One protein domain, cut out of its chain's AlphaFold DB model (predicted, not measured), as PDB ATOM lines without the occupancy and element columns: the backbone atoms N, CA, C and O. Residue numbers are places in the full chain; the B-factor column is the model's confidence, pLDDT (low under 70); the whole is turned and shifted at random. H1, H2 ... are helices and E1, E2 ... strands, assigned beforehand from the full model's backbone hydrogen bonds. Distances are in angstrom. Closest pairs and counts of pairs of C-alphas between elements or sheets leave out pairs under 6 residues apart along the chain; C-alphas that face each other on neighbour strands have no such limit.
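What this domain is: This is residues 482 to 581 of the 581 residues of an uncharacterized protein of uncultured bacterium (UniProt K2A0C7). A twisted sheet of three strands, E2, E3 and E4, is covered on one face by the helix H2, and residues 534 to 540 stick out as the tip of a loop. The 100 printed residues run E1, H1, H2, H3, E2, E3, E4, three named helices and four named strands, class mixed. The sheet, order E2 - E3 - E4, is antiparallel. The whole is compact, radius of gyration of the C-alphas 13.9 A, spans 44 by 30 by 29 A.

Where its parts are: Find C-alpha 484 at (-5.395, -6.324, -60.432), where E1 begins, residues 484 to 488. H1 is residues 491 to 494, and H2 runs from 497 to 509, 18.3 A. H3 is residues 539 to 543. E2, 546 to 553, and E3, 559 to 567, each measure 23.1 A. E4, 574 to 580, 16.7 A, ends at C-alpha 580, (-12.232, -12.835, -37.632).

How they stand to each other: Look first at E2, E3 and E4, a meander, each strand the antiparallel neighbour of the one before. In the hairpin E2 and E3, N 550 and O 563 are 2.8 A apart, within hydrogen-bond range; in the hairpin E3 and E4, N 564 and O 578 are 2.8 A apart. H2 is on the sheet in two layers, one helix on one face, at a height over the sheet of 8.6 A. It lies over E3 and E4, only just not over E2, on which 2 of its 13 C-alphas fall. It runs slantwise to the strands, 33 degrees to E3 on the local plane. The closest C-alphas of H2 and E4, Tyr 505 and Ile 577, are 6.1 A apart. H1 and H3 are not on the sheet, with 3 and 1 pairs of C-alphas within 10 A. E1 pairs with no named strand and is apart from E2, E3 and E4. Residues 524 to 525 pair antiparallel with 550 to 551 of E2. In H2 every O i to N i+4 pair is within hydrogen-bond range; H3 has 0 of 1, with 2 of 2 O i to N i+3 pairs, and H1 is too short for an i+4 pair.

The domain as a whole: The two farthest C-alphas, Ser 538 and Ser 556, are 44.7 A apart. The printed part has no cut. The link from H2 to H3, 29 residues, is long. Residues 529 to 544 have pLDDT under 70; the mean of the printed part is 84.7.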
ATOM      1  N   SER A 482      -3.168  -6.120 -65.877       75.88
ATOM      2  CA  SER A 482      -3.697  -4.841 -65.387       75.88
ATOM      3  C   SER A 482      -3.207  -4.474 -63.976       75.88
ATOM      4  O   SER A 482      -3.485  -3.381 -63.490       75.88
ATOM      5  N   GLY A 483      -2.454  -5.359 -63.307       80.25
ATOM      6  CA  GLY A 483      -2.049  -5.160 -61.908       80.25
ATOM      7  C   GLY A 483      -3.212  -5.272 -60.915       80.25
ATOM      8  O   GLY A 483      -3.167  -4.703 -59.826       80.25
ATOM      9  N   ASP A 484      -4.265  -5.990 -61.286       87.56
ATOM     10  CA  ASP A 484      -5.395  -6.324 -60.432       87.56
ATOM     11  C   ASP A 484      -5.939  -7.722 -60.758       87.56
ATOM     12  O   ASP A 484      -5.606  -8.339 -61.774       87.56
ATOM     13  N   CYS A 485      -6.724  -8.247 -59.824       91.81
ATOM     14  CA  CYS A 485      -7.527  -9.444 -59.994       91.81
ATOM     15  C   CYS A 485      -8.983  -9.065 -59.735       91.81
ATOM     16  O   CYS A 485      -9.331  -8.626 -58.638       91.81
ATOM     17  N   GLU A 486      -9.813  -9.217 -60.765       94.19
ATOM     18  CA  GLU A 486     -11.246  -8.948 -60.711       94.19
ATOM     19  C   GLU A 486     -12.021 -10.268 -60.651       94.19
ATOM     20  O   GLU A 486     -11.681 -11.239 -61.332       94.19
ATOM     21  N   THR A 487     -13.072 -10.328 -59.839       95.81
ATOM     22  CA  THR A 487     -13.981 -11.481 -59.783       95.81
ATOM     23  C   THR A 487     -15.427 -10.994 -59.717       95.81
ATOM     24  O   THR A 487     -15.745 -10.217 -58.815       95.81
ATOM     25  N   PRO A 488     -16.311 -11.427 -60.637       95.62
ATOM     26  CA  PRO A 488     -17.717 -11.038 -60.619       95.62
ATOM     27  C   PRO A 488     -18.407 -11.366 -59.300       95.62
ATOM     28  O   PRO A 488     -18.260 -12.471 -58.770       95.62
ATOM     29  N   LEU A 489     -19.193 -10.409 -58.812       93.31
ATOM     30  CA  LEU A 489     -20.134 -10.638 -57.728       93.31
ATOM     31  C   LEU A 489     -21.446 -11.133 -58.330       93.31
ATOM     32  O   LEU A 489     -22.091 -10.429 -59.101       93.31
ATOM     33  N   VAL A 490     -21.812 -12.366 -57.993       90.56
ATOM     34  CA  VAL A 490     -23.055 -13.013 -58.427       90.56
ATOM     35  C   VAL A 490     -23.762 -13.586 -57.208       90.56
ATOM     36  O   VAL A 490     -23.122 -14.142 -56.312       90.56
ATOM     37  N   ASP A 491     -25.081 -13.432 -57.176       86.00
ATOM     38  CA  ASP A 491     -25.952 -13.776 -56.051       86.00
ATOM     39  C   ASP A 491     -25.692 -15.182 -55.480       86.00
ATOM     40  O   ASP A 491     -25.438 -15.334 -54.285       86.00
ATOM     41  N   TYR A 492     -25.656 -16.205 -56.333       83.25
ATOM     42  CA  TYR A 492     -25.534 -17.605 -55.931       83.25
ATOM     43  C   TYR A 492     -24.167 -17.967 -55.333       83.25
ATOM     44  O   TYR A 492     -24.060 -18.996 -54.667       83.25
ATOM     45  N   ASN A 493     -23.122 -17.167 -55.579       86.06
ATOM     46  CA  ASN A 493     -21.807 -17.367 -54.963       86.06
ATOM     47  C   ASN A 493     -21.702 -16.656 -53.613       86.06
ATOM     48  O   ASN A 493     -21.021 -17.141 -52.710       86.06
ATOM     49  N   LEU A 494     -22.372 -15.512 -53.473       86.12
ATOM     50  CA  LEU A 494     -22.413 -14.769 -52.218       86.12
ATOM     51  C   LEU A 494     -23.254 -15.513 -51.176       86.12
ATOM     52  O   LEU A 494     -22.861 -15.607 -50.013       86.12
ATOM     53  N   ILE A 495     -24.356 -16.126 -51.615       79.75
ATOM     54  CA  ILE A 495     -25.187 -17.006 -50.793       79.75
ATOM     55  C   ILE A 495     -24.389 -18.272 -50.426       79.75
ATOM     56  O   ILE A 495     -23.922 -19.008 -51.294       79.75
ATOM     57  N   ASN A 496     -24.242 -18.553 -49.125       83.44
ATOM     58  CA  ASN A 496     -23.359 -19.590 -48.551       83.44
ATOM     59  C   ASN A 496     -21.852 -19.329 -48.704       83.44
ATOM     60  O   ASN A 496     -21.040 -20.245 -48.507       83.44
ATOM     61  N   GLY A 497     -21.460 -18.092 -49.007       92.12
ATOM     62  CA  GLY A 497     -20.059 -17.708 -49.137       92.12
ATOM     63  C   GLY A 497     -19.212 -18.100 -47.920       92.12
ATOM     64  O   GLY A 497     -18.109 -18.636 -48.057       92.12
ATOM     65  N   GLN A 498     -19.784 -17.988 -46.717       95.06
ATOM     66  CA  GLN A 498     -19.169 -18.429 -45.465       95.06
ATOM     67  C   GLN A 498     -18.722 -19.896 -45.493       95.06
ATOM     68  O   GLN A 498     -17.574 -20.197 -45.165       95.06
ATOM     69  N   GLN A 499     -19.591 -20.820 -45.910       95.19
ATOM     70  CA  GLN A 499     -19.276 -22.251 -45.941       95.19
ATOM     71  C   GLN A 499     -18.170 -22.566 -46.956       95.19
ATOM     72  O   GLN A 499     -17.308 -23.411 -46.700       95.19
ATOM     73  N   LYS A 500     -18.170 -21.864 -48.097       95.31
ATOM     74  CA  LYS A 500     -17.148 -22.006 -49.141       95.31
ATOM     75  C   LYS A 500     -15.785 -21.523 -48.661       95.31
ATOM     76  O   LYS A 500     -14.802 -22.253 -48.791       95.31
ATOM     77  N   ILE A 501     -15.723 -20.355 -48.024       96.44
ATOM     78  CA  ILE A 501     -14.475 -19.842 -47.454       96.44
ATOM     79  C   ILE A 501     -13.987 -20.742 -46.304       96.44
ATOM     80  O   ILE A 501     -12.792 -21.025 -46.213       96.44
ATOM     81  N   GLU A 502     -14.885 -21.290 -45.475       97.00
ATOM     82  CA  GLU A 502     -14.525 -22.283 -44.448       97.00
ATOM     83  C   GLU A 502     -13.927 -23.563 -45.036       97.00
ATOM     84  O   GLU A 502     -13.031 -24.164 -44.431       97.00
ATOM     85  N   GLN A 503     -14.410 -24.004 -46.198       96.88
ATOM     86  CA  GLN A 503     -13.836 -25.139 -46.908       96.88
ATOM     87  C   GLN A 503     -12.411 -24.822 -47.377       96.88
ATOM     88  O   GLN A 503     -11.494 -25.575 -47.041       96.88
ATOM     89  N   VAL A 504     -12.204 -23.689 -48.055       96.44
ATOM     90  CA  VAL A 504     -10.869 -23.264 -48.510       96.44
ATOM     91  C   VAL A 504      -9.911 -23.109 -47.327       96.44
ATOM     92  O   VAL A 504      -8.781 -23.589 -47.372       96.44
ATOM     93  N   TYR A 505     -10.372 -22.542 -46.211       96.81
ATOM     94  CA  TYR A 505      -9.604 -22.461 -44.967       96.81
ATOM     95  C   TYR A 505      -9.124 -23.833 -44.468       96.81
ATOM     96  O   TYR A 505      -7.963 -23.986 -44.076       96.81
ATOM     97  N   LYS A 506      -9.999 -24.849 -44.485       97.50
ATOM     98  CA  LYS A 506      -9.644 -26.222 -44.089       97.50
ATOM     99  C   LYS A 506      -8.629 -26.844 -45.049       97.50
ATOM    100  O   LYS A 506      -7.759 -27.577 -44.589       97.50
ATOM    101  N   GLU A 507      -8.736 -26.569 -46.344       97.12
ATOM    102  CA  GLU A 507      -7.822 -27.064 -47.381       97.12
ATOM    103  C   GLU A 507      -6.429 -26.420 -47.256       97.12
ATOM    104  O   GLU A 507      -5.432 -27.137 -47.164       97.12
ATOM    105  N   VAL A 508      -6.351 -25.094 -47.090       94.56
ATOM    106  CA  VAL A 508      -5.085 -24.380 -46.827       94.56
ATOM    107  C   VAL A 508      -4.417 -24.899 -45.549       94.56
ATOM    108  O   VAL A 508      -3.215 -25.155 -45.528       94.56
ATOM    109  N   LYS A 509      -5.189 -25.155 -44.482       94.88
ATOM    110  CA  LYS A 509      -4.662 -25.755 -43.242       94.88
ATOM    111  C   LYS A 509      -4.105 -27.170 -43.410       94.88
ATOM    112  O   LYS A 509      -3.269 -27.577 -42.607       94.88
ATOM    113  N   LYS A 510      -4.562 -27.920 -44.414       97.19
ATOM    114  CA  LYS A 510      -4.018 -29.241 -44.770       97.19
ATOM    115  C   LYS A 510      -2.768 -29.147 -45.653       97.19
ATOM    116  O   LYS A 510      -2.189 -30.182 -45.969       97.19
ATOM    117  N   GLY A 511      -2.347 -27.938 -46.025       94.69
ATOM    118  CA  GLY A 511      -1.209 -27.696 -46.907       94.69
ATOM    119  C   GLY A 511      -1.561 -27.709 -48.394       94.69
ATOM    120  O   GLY A 511      -0.650 -27.766 -49.215       94.69
ATOM    121  N   GLU A 512      -2.848 -27.668 -48.763       97.31
ATOM    122  CA  GLU A 512      -3.237 -27.492 -50.164       97.31
ATOM    123  C   GLU A 512      -2.974 -26.051 -50.615       97.31
ATOM    124  O   GLU A 512      -3.381 -25.094 -49.952       97.31
ATOM    125  N   THR A 513      -2.328 -25.891 -51.769       95.31
ATOM    126  CA  THR A 513      -2.145 -24.581 -52.401       95.31
ATOM    127  C   THR A 513      -3.474 -24.091 -52.974       95.31
ATOM    128  O   THR A 513      -4.113 -24.804 -53.749       95.31
ATOM    129  N   LYS A 514      -3.871 -22.868 -52.614       96.94
ATOM    130  CA  LYS A 514      -5.071 -22.187 -53.121       96.94
ATOM    131  C   LYS A 514      -4.708 -20.813 -53.663       96.94
ATOM    132  O   LYS A 514      -3.691 -20.236 -53.269       96.94
ATOM    133  N   ASN A 515      -5.526 -20.299 -54.565       95.62
ATOM    134  CA  ASN A 515      -5.374 -18.994 -55.184       95.62
ATOM    135  C   ASN A 515      -6.428 -18.014 -54.658       95.62
ATOM    136  O   ASN A 515      -7.515 -18.413 -54.258       95.62
ATOM    137  N   ILE A 516      -6.134 -16.717 -54.689       95.00
ATOM    138  CA  ILE A 516      -7.055 -15.663 -54.263       95.00
ATOM    139  C   ILE A 516      -8.378 -15.721 -55.039       95.00
ATOM    140  O   ILE A 516      -9.450 -15.562 -54.458       95.00
ATOM    141  N   THR A 517      -8.320 -16.080 -56.323       94.94
ATOM    142  CA  THR A 517      -9.503 -16.300 -57.173       94.94
ATOM    143  C   THR A 517     -10.445 -17.393 -56.652       94.94
ATOM    144  O   THR A 517     -11.642 -17.330 -56.927       94.94
ATOM    145  N   ASP A 518      -9.956 -18.336 -55.835       94.75
ATOM    146  CA  ASP A 518     -10.770 -19.398 -55.232       94.75
ATOM    147  C   ASP A 518     -11.704 -18.883 -54.126       94.75
ATOM    148  O   ASP A 518     -12.591 -19.619 -53.705       94.75
ATOM    149  N   ILE A 519     -11.507 -17.660 -53.616       96.12
ATOM    150  CA  ILE A 519     -12.331 -17.104 -52.528       96.12
ATOM    151  C   ILE A 519     -13.014 -15.780 -52.866       96.12
ATOM    152  O   ILE A 519     -14.013 -15.451 -52.230       96.12
ATOM    153  N   LEU A 520     -12.518 -15.028 -53.856       95.81
ATOM    154  CA  LEU A 520     -13.023 -13.682 -54.153       95.81
ATOM    155  C   LEU A 520     -14.492 -13.643 -54.574       95.81
ATOM    156  O   LEU A 520     -15.129 -12.619 -54.385       95.81
ATOM    157  N   SER A 521     -15.053 -14.715 -55.128       94.50
ATOM    158  CA  SER A 521     -16.475 -14.741 -55.509       94.50
ATOM    159  C   SER A 521     -17.423 -14.999 -54.330       94.50
ATOM    160  O   SER A 521     -18.626 -14.808 -54.475       94.50
ATOM    161  N   TYR A 522     -16.901 -15.424 -53.174       95.94
ATOM    162  CA  TYR A 522     -17.687 -15.917 -52.037       95.94
ATOM    163  C   TYR A 522     -17.854 -14.897 -50.901       95.94
ATOM    164  O   TYR A 522     -18.287 -15.247 -49.809       95.94
ATOM    165  N   GLY A 523     -17.485 -13.639 -51.113       94.69
ATOM    166  CA  GLY A 523     -17.663 -12.569 -50.135       94.69
ATOM    167  C   GLY A 523     -17.512 -11.206 -50.790       94.69
ATOM    168  O   GLY A 523     -17.243 -11.127 -51.981       94.69
ATOM    169  N   ILE A 524     -17.661 -10.133 -50.023       95.00
ATOM    170  CA  ILE A 524     -17.373  -8.760 -50.452       95.00
ATOM    171  C   ILE A 524     -16.014  -8.369 -49.877       95.00
ATOM    172  O   ILE A 524     -15.781  -8.521 -48.674       95.00
ATOM    173  N   VAL A 525     -15.103  -7.900 -50.727       95.31
ATOM    174  CA  VAL A 525     -13.810  -7.387 -50.265       95.31
ATOM    175  C   VAL A 525     -14.052  -6.064 -49.553       95.31
ATOM    176  O   VAL A 525     -14.602  -5.137 -50.138       95.31
ATOM    177  N   GLN A 526     -13.631  -5.978 -48.293       93.31
ATOM    178  CA  GLN A 526     -13.696  -4.740 -47.533       93.31
ATOM    179  C   GLN A 526     -12.795  -3.687 -48.173       93.31
ATOM    180  O   GLN A 526     -11.647  -4.000 -48.513       93.31
ATOM    181  N   SER A 527     -13.280  -2.445 -48.261       86.81
ATOM    182  CA  SER A 527     -12.461  -1.343 -48.760       86.81
ATOM    183  C   SER A 527     -11.159  -1.232 -47.967       86.81
ATOM    184  O   SER A 527     -11.128  -1.123 -46.737       86.81
ATOM    185  N   ASN A 528     -10.043  -1.289 -48.684       82.88
ATOM    186  CA  ASN A 528      -8.730  -1.095 -48.101       82.88
ATOM    187  C   ASN A 528      -7.857  -0.337 -49.087       82.88
ATOM    188  O   ASN A 528      -7.755  -0.695 -50.262       82.88
ATOM    189  N   TYR A 529      -7.181   0.697 -48.597       68.56
ATOM    190  CA  TYR A 529      -6.064   1.247 -49.342       68.56
ATOM    191  C   TYR A 529      -4.936   0.237 -49.204       68.56
ATOM    192  O   TYR A 529      -4.447   0.008 -48.091       68.56
ATOM    193  N   GLY A 530      -4.559  -0.395 -50.314       56.97
ATOM    194  CA  GLY A 530      -3.528  -1.414 -50.309       56.97
ATOM    195  C   GLY A 530      -2.319  -0.858 -49.570       56.97
ATOM    196  O   GLY A 530      -1.923   0.280 -49.837       56.97
ATOM    197  N   SER A 531      -1.847  -1.581 -48.541       44.81
ATOM    198  CA  SER A 531      -1.003  -1.001 -47.495       44.81
ATOM    199  C   SER A 531       0.074  -0.141 -48.134       44.81
ATOM    200  O   SER A 531       0.852  -0.655 -48.944       44.81
ATOM    201  N   ARG A 532       0.103   1.160 -47.799       43.81
ATOM    202  CA  ARG A 532       1.202   2.034 -48.201       43.81
ATOM    203  C   ARG A 532       2.471   1.259 -47.901       43.81
ATOM    204  O   ARG A 532       2.780   0.990 -46.740       43.81
ATOM    205  N   ALA A 533       3.231   0.960 -48.939       40.09
ATOM    206  CA  ALA A 533       4.643   0.669 -48.836       40.09
ATOM    207  C   ALA A 533       5.387   1.943 -48.370       40.09
ATOM    208  O   ALA A 533       6.313   2.419 -49.018       40.09
ATOM    209  N   GLY A 534       4.909   2.554 -47.278       34.91
ATOM    210  CA  GLY A 534       5.389   3.785 -46.668       34.91
ATOM    211  C   GLY A 534       6.620   3.553 -45.798       34.91
ATOM    212  O   GLY A 534       7.187   4.507 -45.277       34.91
ATOM    213  N   GLY A 535       7.057   2.298 -45.665       37.31
ATOM    214  CA  GLY A 535       8.441   1.965 -45.356       37.31
ATOM    215  C   GLY A 535       9.201   1.695 -46.652       37.31
ATOM    216  O   GLY A 535       8.622   1.185 -47.608       37.31
ATOM    217  N   ASP A 536      10.500   2.010 -46.694       40.38
ATOM    218  CA  ASP A 536      11.380   1.505 -47.753       40.38
ATOM    219  C   ASP A 536      11.142  -0.011 -47.891       40.38
ATOM    220  O   ASP A 536      11.450  -0.766 -46.966       40.38
ATOM    221  N   LEU A 537      10.557  -0.464 -49.011       43.62
ATOM    222  CA  LEU A 537      10.380  -1.894 -49.249       43.62
ATOM    223  C   LEU A 537      11.764  -2.539 -49.264       43.62
ATOM    224  O   LEU A 537      12.538  -2.419 -50.215       43.62
ATOM    225  N   SER A 538      12.069  -3.246 -48.184       41.41
ATOM    226  CA  SER A 538      13.007  -4.352 -48.222       41.41
ATOM    227  C   SER A 538      12.517  -5.346 -49.290       41.41
ATOM    228  O   SER A 538      11.307  -5.545 -49.403       41.41
ATOM    229  N   PRO A 539      13.398  -6.027 -50.042       44.84
ATOM    230  CA  PRO A 539      13.018  -7.161 -50.890       44.84
ATOM    231  C   PRO A 539      12.135  -8.197 -50.170       44.84
ATOM    232  O   PRO A 539      11.339  -8.879 -50.806       44.84
ATOM    233  N   VAL A 540      12.219  -8.265 -48.835       43.06
ATOM    234  CA  VAL A 540      11.359  -9.092 -47.973       43.06
ATOM    235  C   VAL A 540       9.889  -8.656 -48.017       43.06
ATOM    236  O   VAL A 540       9.011  -9.502 -47.942       43.06
ATOM    237  N   ALA A 541       9.593  -7.366 -48.186       49.25
ATOM    238  CA  ALA A 541       8.229  -6.838 -48.208       49.25
ATOM    239  C   ALA A 541       7.489  -7.115 -49.534       49.25
ATOM    240  O   ALA A 541       6.271  -7.233 -49.533       49.25
ATOM    241  N   ILE A 542       8.214  -7.324 -50.640       52.38
ATOM    242  CA  ILE A 542       7.638  -7.833 -51.903       52.38
ATOM    243  C   ILE A 542       7.167  -9.290 -51.736       52.38
ATOM    244  O   ILE A 542       6.198  -9.707 -52.366       52.38
ATOM    245  N   VAL A 543       7.840 -10.051 -50.867       51.19
ATOM    246  CA  VAL A 543       7.528 -11.454 -50.546       51.19
ATOM    247  C   VAL A 543       6.545 -11.574 -49.371       51.19
ATOM    248  O   VAL A 543       5.899 -12.605 -49.225       51.19
ATOM    249  N   ALA A 544       6.391 -10.525 -48.552       55.66
ATOM    250  CA  ALA A 544       5.568 -10.533 -47.336       55.66
ATOM    251  C   ALA A 544       4.059 -10.692 -47.596       55.66
ATOM    252  O   ALA A 544       3.307 -10.951 -46.656       55.66
ATOM    253  N   GLY A 545       3.636 -10.594 -48.858       73.88
ATOM    254  CA  GLY A 545       2.252 -10.775 -49.254       73.88
ATOM    255  C   GLY A 545       1.364  -9.576 -48.949       73.88
ATOM    256  O   GLY A 545       1.774  -8.614 -48.303       73.88
ATOM    257  N   HIS A 546       0.132  -9.640 -49.434       85.81
ATOM    258  CA  HIS A 546      -0.894  -8.621 -49.272       85.81
ATOM    259  C   HIS A 546      -2.091  -9.181 -48.524       85.81
ATOM    260  O   HIS A 546      -2.412 -10.360 -48.658       85.81
ATOM    261  N   GLY A 547      -2.720  -8.345 -47.705       89.75
ATOM    262  CA  GLY A 547      -3.822  -8.736 -46.839       89.75
ATOM    263  C   GLY A 547      -5.123  -8.055 -47.235       89.75
ATOM    264  O   GLY A 547      -5.172  -6.828 -47.290       89.75
ATOM    265  N   ILE A 548      -6.184  -8.837 -47.413       94.00
ATOM    266  CA  ILE A 548      -7.555  -8.341 -47.583       94.00
ATOM    267  C   ILE A 548      -8.460  -8.876 -46.476       94.00
ATOM    268  O   ILE A 548      -8.141  -9.874 -45.817       94.00
ATOM    269  N   ILE A 549      -9.600  -8.219 -46.280       95.69
ATOM    270  CA  ILE A 549     -10.703  -8.737 -45.474       95.69
ATOM    271  C   ILE A 549     -11.862  -9.046 -46.425       95.69
ATOM    272  O   ILE A 549     -12.242  -8.184 -47.208       95.69
ATOM    273  N   LEU A 550     -12.408 -10.261 -46.369       96.31
ATOM    274  CA  LEU A 550     -13.649 -10.628 -47.051       96.31
ATOM    275  C   LEU A 550     -14.782 -10.724 -46.035       96.31
ATOM    276  O   LEU A 550     -14.677 -11.485 -45.071       96.31
ATOM    277  N   LYS A 551     -15.861  -9.985 -46.269       95.50
ATOM    278  CA  LYS A 551     -17.119 -10.055 -45.523       95.50
ATOM    279  C   LYS A 551     -18.048 -11.061 -46.206       95.50
ATOM    280  O   LYS A 551     -18.223 -11.015 -47.422       95.50
ATOM    281  N   THR A 552     -18.621 -11.979 -45.445       95.25
ATOM    282  CA  THR A 552     -19.596 -12.971 -45.920       95.25
ATOM    283  C   THR A 552     -20.967 -12.639 -45.365       95.25
ATOM    284  O   THR A 552     -21.078 -12.069 -44.279       95.25
ATOM    285  N   TYR A 553     -22.011 -12.981 -46.112       91.62
ATOM    286  CA  TYR A 553     -23.370 -12.562 -45.803       91.62
ATOM    287  C   TYR A 553     -24.352 -13.718 -45.965       91.62
ATOM    288  O   TYR A 553     -24.152 -14.598 -46.805       91.62
ATOM    289  N   ASP A 554     -25.416 -13.691 -45.166       89.31
ATOM    290  CA  ASP A 554     -26.528 -14.630 -45.278       89.31
ATOM    291  C   ASP A 554     -27.479 -14.266 -46.442       89.31
ATOM    292  O   ASP A 554     -27.319 -13.253 -47.125       89.31
ATOM    293  N   GLU A 555     -28.507 -15.090 -46.672       83.50
ATOM    294  CA  GLU A 555     -29.515 -14.869 -47.725       83.50
ATOM    295  C   GLU A 555     -30.319 -13.568 -47.555       83.50
ATOM    296  O   GLU A 555     -30.883 -13.052 -48.519       83.50
ATOM    297  N   SER A 556     -30.380 -13.031 -46.334       84.25
ATOM    298  CA  SER A 556     -31.044 -11.758 -46.031       84.25
ATOM    299  C   SER A 556     -30.106 -10.556 -46.197       84.25
ATOM    300  O   SER A 556     -30.550  -9.415 -46.072       84.25
ATOM    301  N   GLY A 557     -28.828 -10.796 -46.499       84.19
ATOM    302  CA  GLY A 557     -27.792  -9.777 -46.609       84.19
ATOM    303  C   GLY A 557     -27.227  -9.313 -45.267       84.19
ATOM    304  O   GLY A 557     -26.566  -8.280 -45.222       84.19
ATOM    305  N   ASN A 558     -27.456 -10.044 -44.172       89.06
ATOM    306  CA  ASN A 558     -26.806  -9.741 -42.899       89.06
ATOM    307  C   ASN A 558     -25.378 -10.282 -42.898       89.06
ATOM    308  O   ASN A 558     -25.119 -11.362 -43.428       89.06
ATOM    309  N   LEU A 559     -24.459  -9.556 -42.258       91.88
ATOM    310  CA  LEU A 559     -23.079 -10.000 -42.083       91.88
ATOM    311  C   LEU A 559     -23.042 -11.315 -41.283       91.88
ATOM    312  O   LEU A 559     -23.397 -11.345 -40.106       91.88
ATOM    313  N   GLU A 560     -22.584 -12.389 -41.919       93.62
ATOM    314  CA  GLU A 560     -22.451 -13.723 -41.323       93.62
ATOM    315  C   GLU A 560     -21.046 -13.931 -40.733       93.62
ATOM    316  O   GLU A 560     -20.870 -14.603 -39.712       93.62
ATOM    317  N   GLY A 561     -20.026 -13.340 -41.360       94.81
ATOM    318  CA  GLY A 561     -18.648 -13.451 -40.908       94.81
ATOM    319  C   GLY A 561     -17.680 -12.542 -41.656       94.81
ATOM    320  O   GLY A 561     -18.017 -11.887 -42.640       94.81
ATOM    321  N   ALA A 562     -16.438 -12.508 -41.177       96.88
ATOM    322  CA  ALA A 562     -15.346 -11.817 -41.845       96.88
ATOM    323  C   ALA A 562     -14.067 -12.660 -41.817       96.88
ATOM    324  O   ALA A 562     -13.786 -13.386 -40.859       96.88
ATOM    325  N   TRP A 563     -13.272 -12.557 -42.877       97.44
ATOM    326  CA  TRP A 563     -12.088 -13.378 -43.101       97.44
ATOM    327  C   TRP A 563     -10.915 -12.517 -43.519       97.44
ATOM    328  O   TRP A 563     -10.971 -11.854 -44.548       97.44
ATOM    329  N   ARG A 564      -9.812 -12.569 -42.774       96.38
ATOM    330  CA  ARG A 564      -8.546 -11.987 -43.221       96.38
ATOM    331  C   ARG A 564      -7.808 -12.999 -44.090       96.38
ATOM    332  O   ARG A 564      -7.495 -14.090 -43.612       96.38
ATOM    333  N   CYS A 565      -7.490 -12.633 -45.326       95.31
ATOM    334  CA  CYS A 565      -6.717 -13.453 -46.254       95.31
ATOM    335  C   CYS A 565      -5.402 -12.758 -46.615       95.31
ATOM    336  O   CYS A 565      -5.412 -11.606 -47.033       95.31
ATOM    337  N   GLY A 566      -4.286 -13.465 -46.439       93.00
ATOM    338  CA  GLY A 566      -2.966 -13.085 -46.925       93.00
ATOM    339  C   GLY A 566      -2.615 -13.860 -48.196       93.00
ATOM    340  O   GLY A 566      -2.638 -15.096 -48.179       93.00
ATOM    341  N   TYR A 567      -2.273 -13.153 -49.274       92.12
ATOM    342  CA  TYR A 567      -1.929 -13.742 -50.569       92.12
ATOM    343  C   TYR A 567      -0.724 -13.063 -51.240       92.12
ATOM    344  O   TYR A 567      -0.376 -11.918 -50.961       92.12
ATOM    345  N   SER A 568      -0.047 -13.784 -52.128       87.44
ATOM    346  CA  SER A 568       1.051 -13.256 -52.941       87.44
ATOM    347  C   SER A 568       0.500 -12.415 -54.093       87.44
ATOM    348  O   SER A 568      -0.231 -12.919 -54.938       87.44
ATOM    349  N   GLN A 569       0.883 -11.140 -54.186       84.31
ATOM    350  CA  GLN A 569       0.451 -10.265 -55.288       84.31
ATOM    351  C   GLN A 569       1.059 -10.647 -56.647       84.31
ATOM    352  O   GLN A 569       0.653 -10.102 -57.664       84.31
ATOM    353  N   VAL A 570       2.039 -11.557 -56.694       81.81
ATOM    354  CA  VAL A 570       2.676 -11.990 -57.950       81.81
ATOM    355  C   VAL A 570       1.784 -12.975 -58.711       81.81
ATOM    356  O   VAL A 570       1.593 -12.833 -59.916       81.81
ATOM    357  N   ASP A 571       1.260 -13.976 -58.008       87.62
ATOM    358  CA  ASP A 571       0.583 -15.148 -58.579       87.62
ATOM    359  C   ASP A 571      -0.799 -15.416 -57.953       87.62
ATOM    360  O   ASP A 571      -1.557 -16.252 -58.443       87.62
ATOM    361  N   GLY A 572      -1.158 -14.697 -56.888       91.25
ATOM    362  CA  GLY A 572      -2.410 -14.857 -56.153       91.25
ATOM    363  C   GLY A 572      -2.383 -15.980 -55.117       91.25
ATOM    364  O   GLY A 572      -3.420 -16.257 -54.523       91.25
ATOM    365  N   THR A 573      -1.250 -16.649 -54.877       94.19
ATOM    366  CA  THR A 573      -1.195 -17.797 -53.957       94.19
ATOM    367  C   THR A 573      -1.517 -17.377 -52.519       94.19
ATOM    368  O   THR A 573      -0.870 -16.486 -51.967       94.19
ATOM    369  N   ILE A 574      -2.495 -18.036 -51.889       94.50
ATOM    370  CA  ILE A 574      -2.896 -17.805 -50.496       94.50
ATOM    371  C   ILE A 574      -1.892 -18.487 -49.560       94.50
ATOM    372  O   ILE A 574      -1.680 -19.694 -49.646       94.50
ATOM    373  N   PHE A 575      -1.322 -17.731 -48.618       92.69
ATOM    374  CA  PHE A 575      -0.441 -18.270 -47.568       92.69
ATOM    375  C   PHE A 575      -1.059 -18.198 -46.168       92.69
ATOM    376  O   PHE A 575      -0.592 -18.875 -45.252       92.69
ATOM    377  N   ALA A 576      -2.097 -17.381 -45.975       92.50
ATOM    378  CA  ALA A 576      -2.802 -17.283 -44.707       92.50
ATOM    379  C   ALA A 576      -4.283 -16.983 -44.922       92.50
ATOM    380  O   ALA A 576      -4.658 -16.151 -45.743       92.50
ATOM    381  N   ILE A 577      -5.131 -17.623 -44.126       95.81
ATOM    382  CA  ILE A 577      -6.549 -17.296 -44.041       95.81
ATOM    383  C   ILE A 577      -7.012 -17.476 -42.597       95.81
ATOM    384  O   ILE A 577      -6.713 -18.485 -41.960       95.81
ATOM    385  N   ILE A 578      -7.672 -16.456 -42.048       95.88
ATOM    386  CA  ILE A 578      -8.026 -16.361 -40.630       95.88
ATOM    387  C   ILE A 578      -9.465 -15.858 -40.519       95.88
ATOM    388  O   ILE A 578      -9.779 -14.782 -41.025       95.88
ATOM    389  N   LYS A 579     -10.323 -16.615 -39.830       96.31
ATOM    390  CA  LYS A 579     -11.667 -16.155 -39.455       96.31
ATOM    391  C   LYS A 579     -11.536 -15.071 -38.383       96.31
ATOM    392  O   LYS A 579     -10.865 -15.299 -37.376       96.31
ATOM    393  N   LEU A 580     -12.135 -13.910 -38.617       95.56
ATOM    394  CA  LEU A 580     -12.232 -12.835 -37.632       95.56
ATOM    395  C   LEU A 580     -13.416 -13.134 -36.702       95.56
ATOM    396  O   LEU A 580     -14.416 -13.701 -37.145       95.56
ATOM    397  N   GLN A 581     -13.233 -12.859 -35.410       82.31
ATOM    398  CA  GLN A 581     -14.233 -13.119 -34.368       82.31
ATOM    399  C   GLN A 581     -15.241 -11.989 -34.249       82.31
ATOM    400  O   GLN A 581     -14.820 -10.824 -34.437       82.31
TER     401      GLN A 581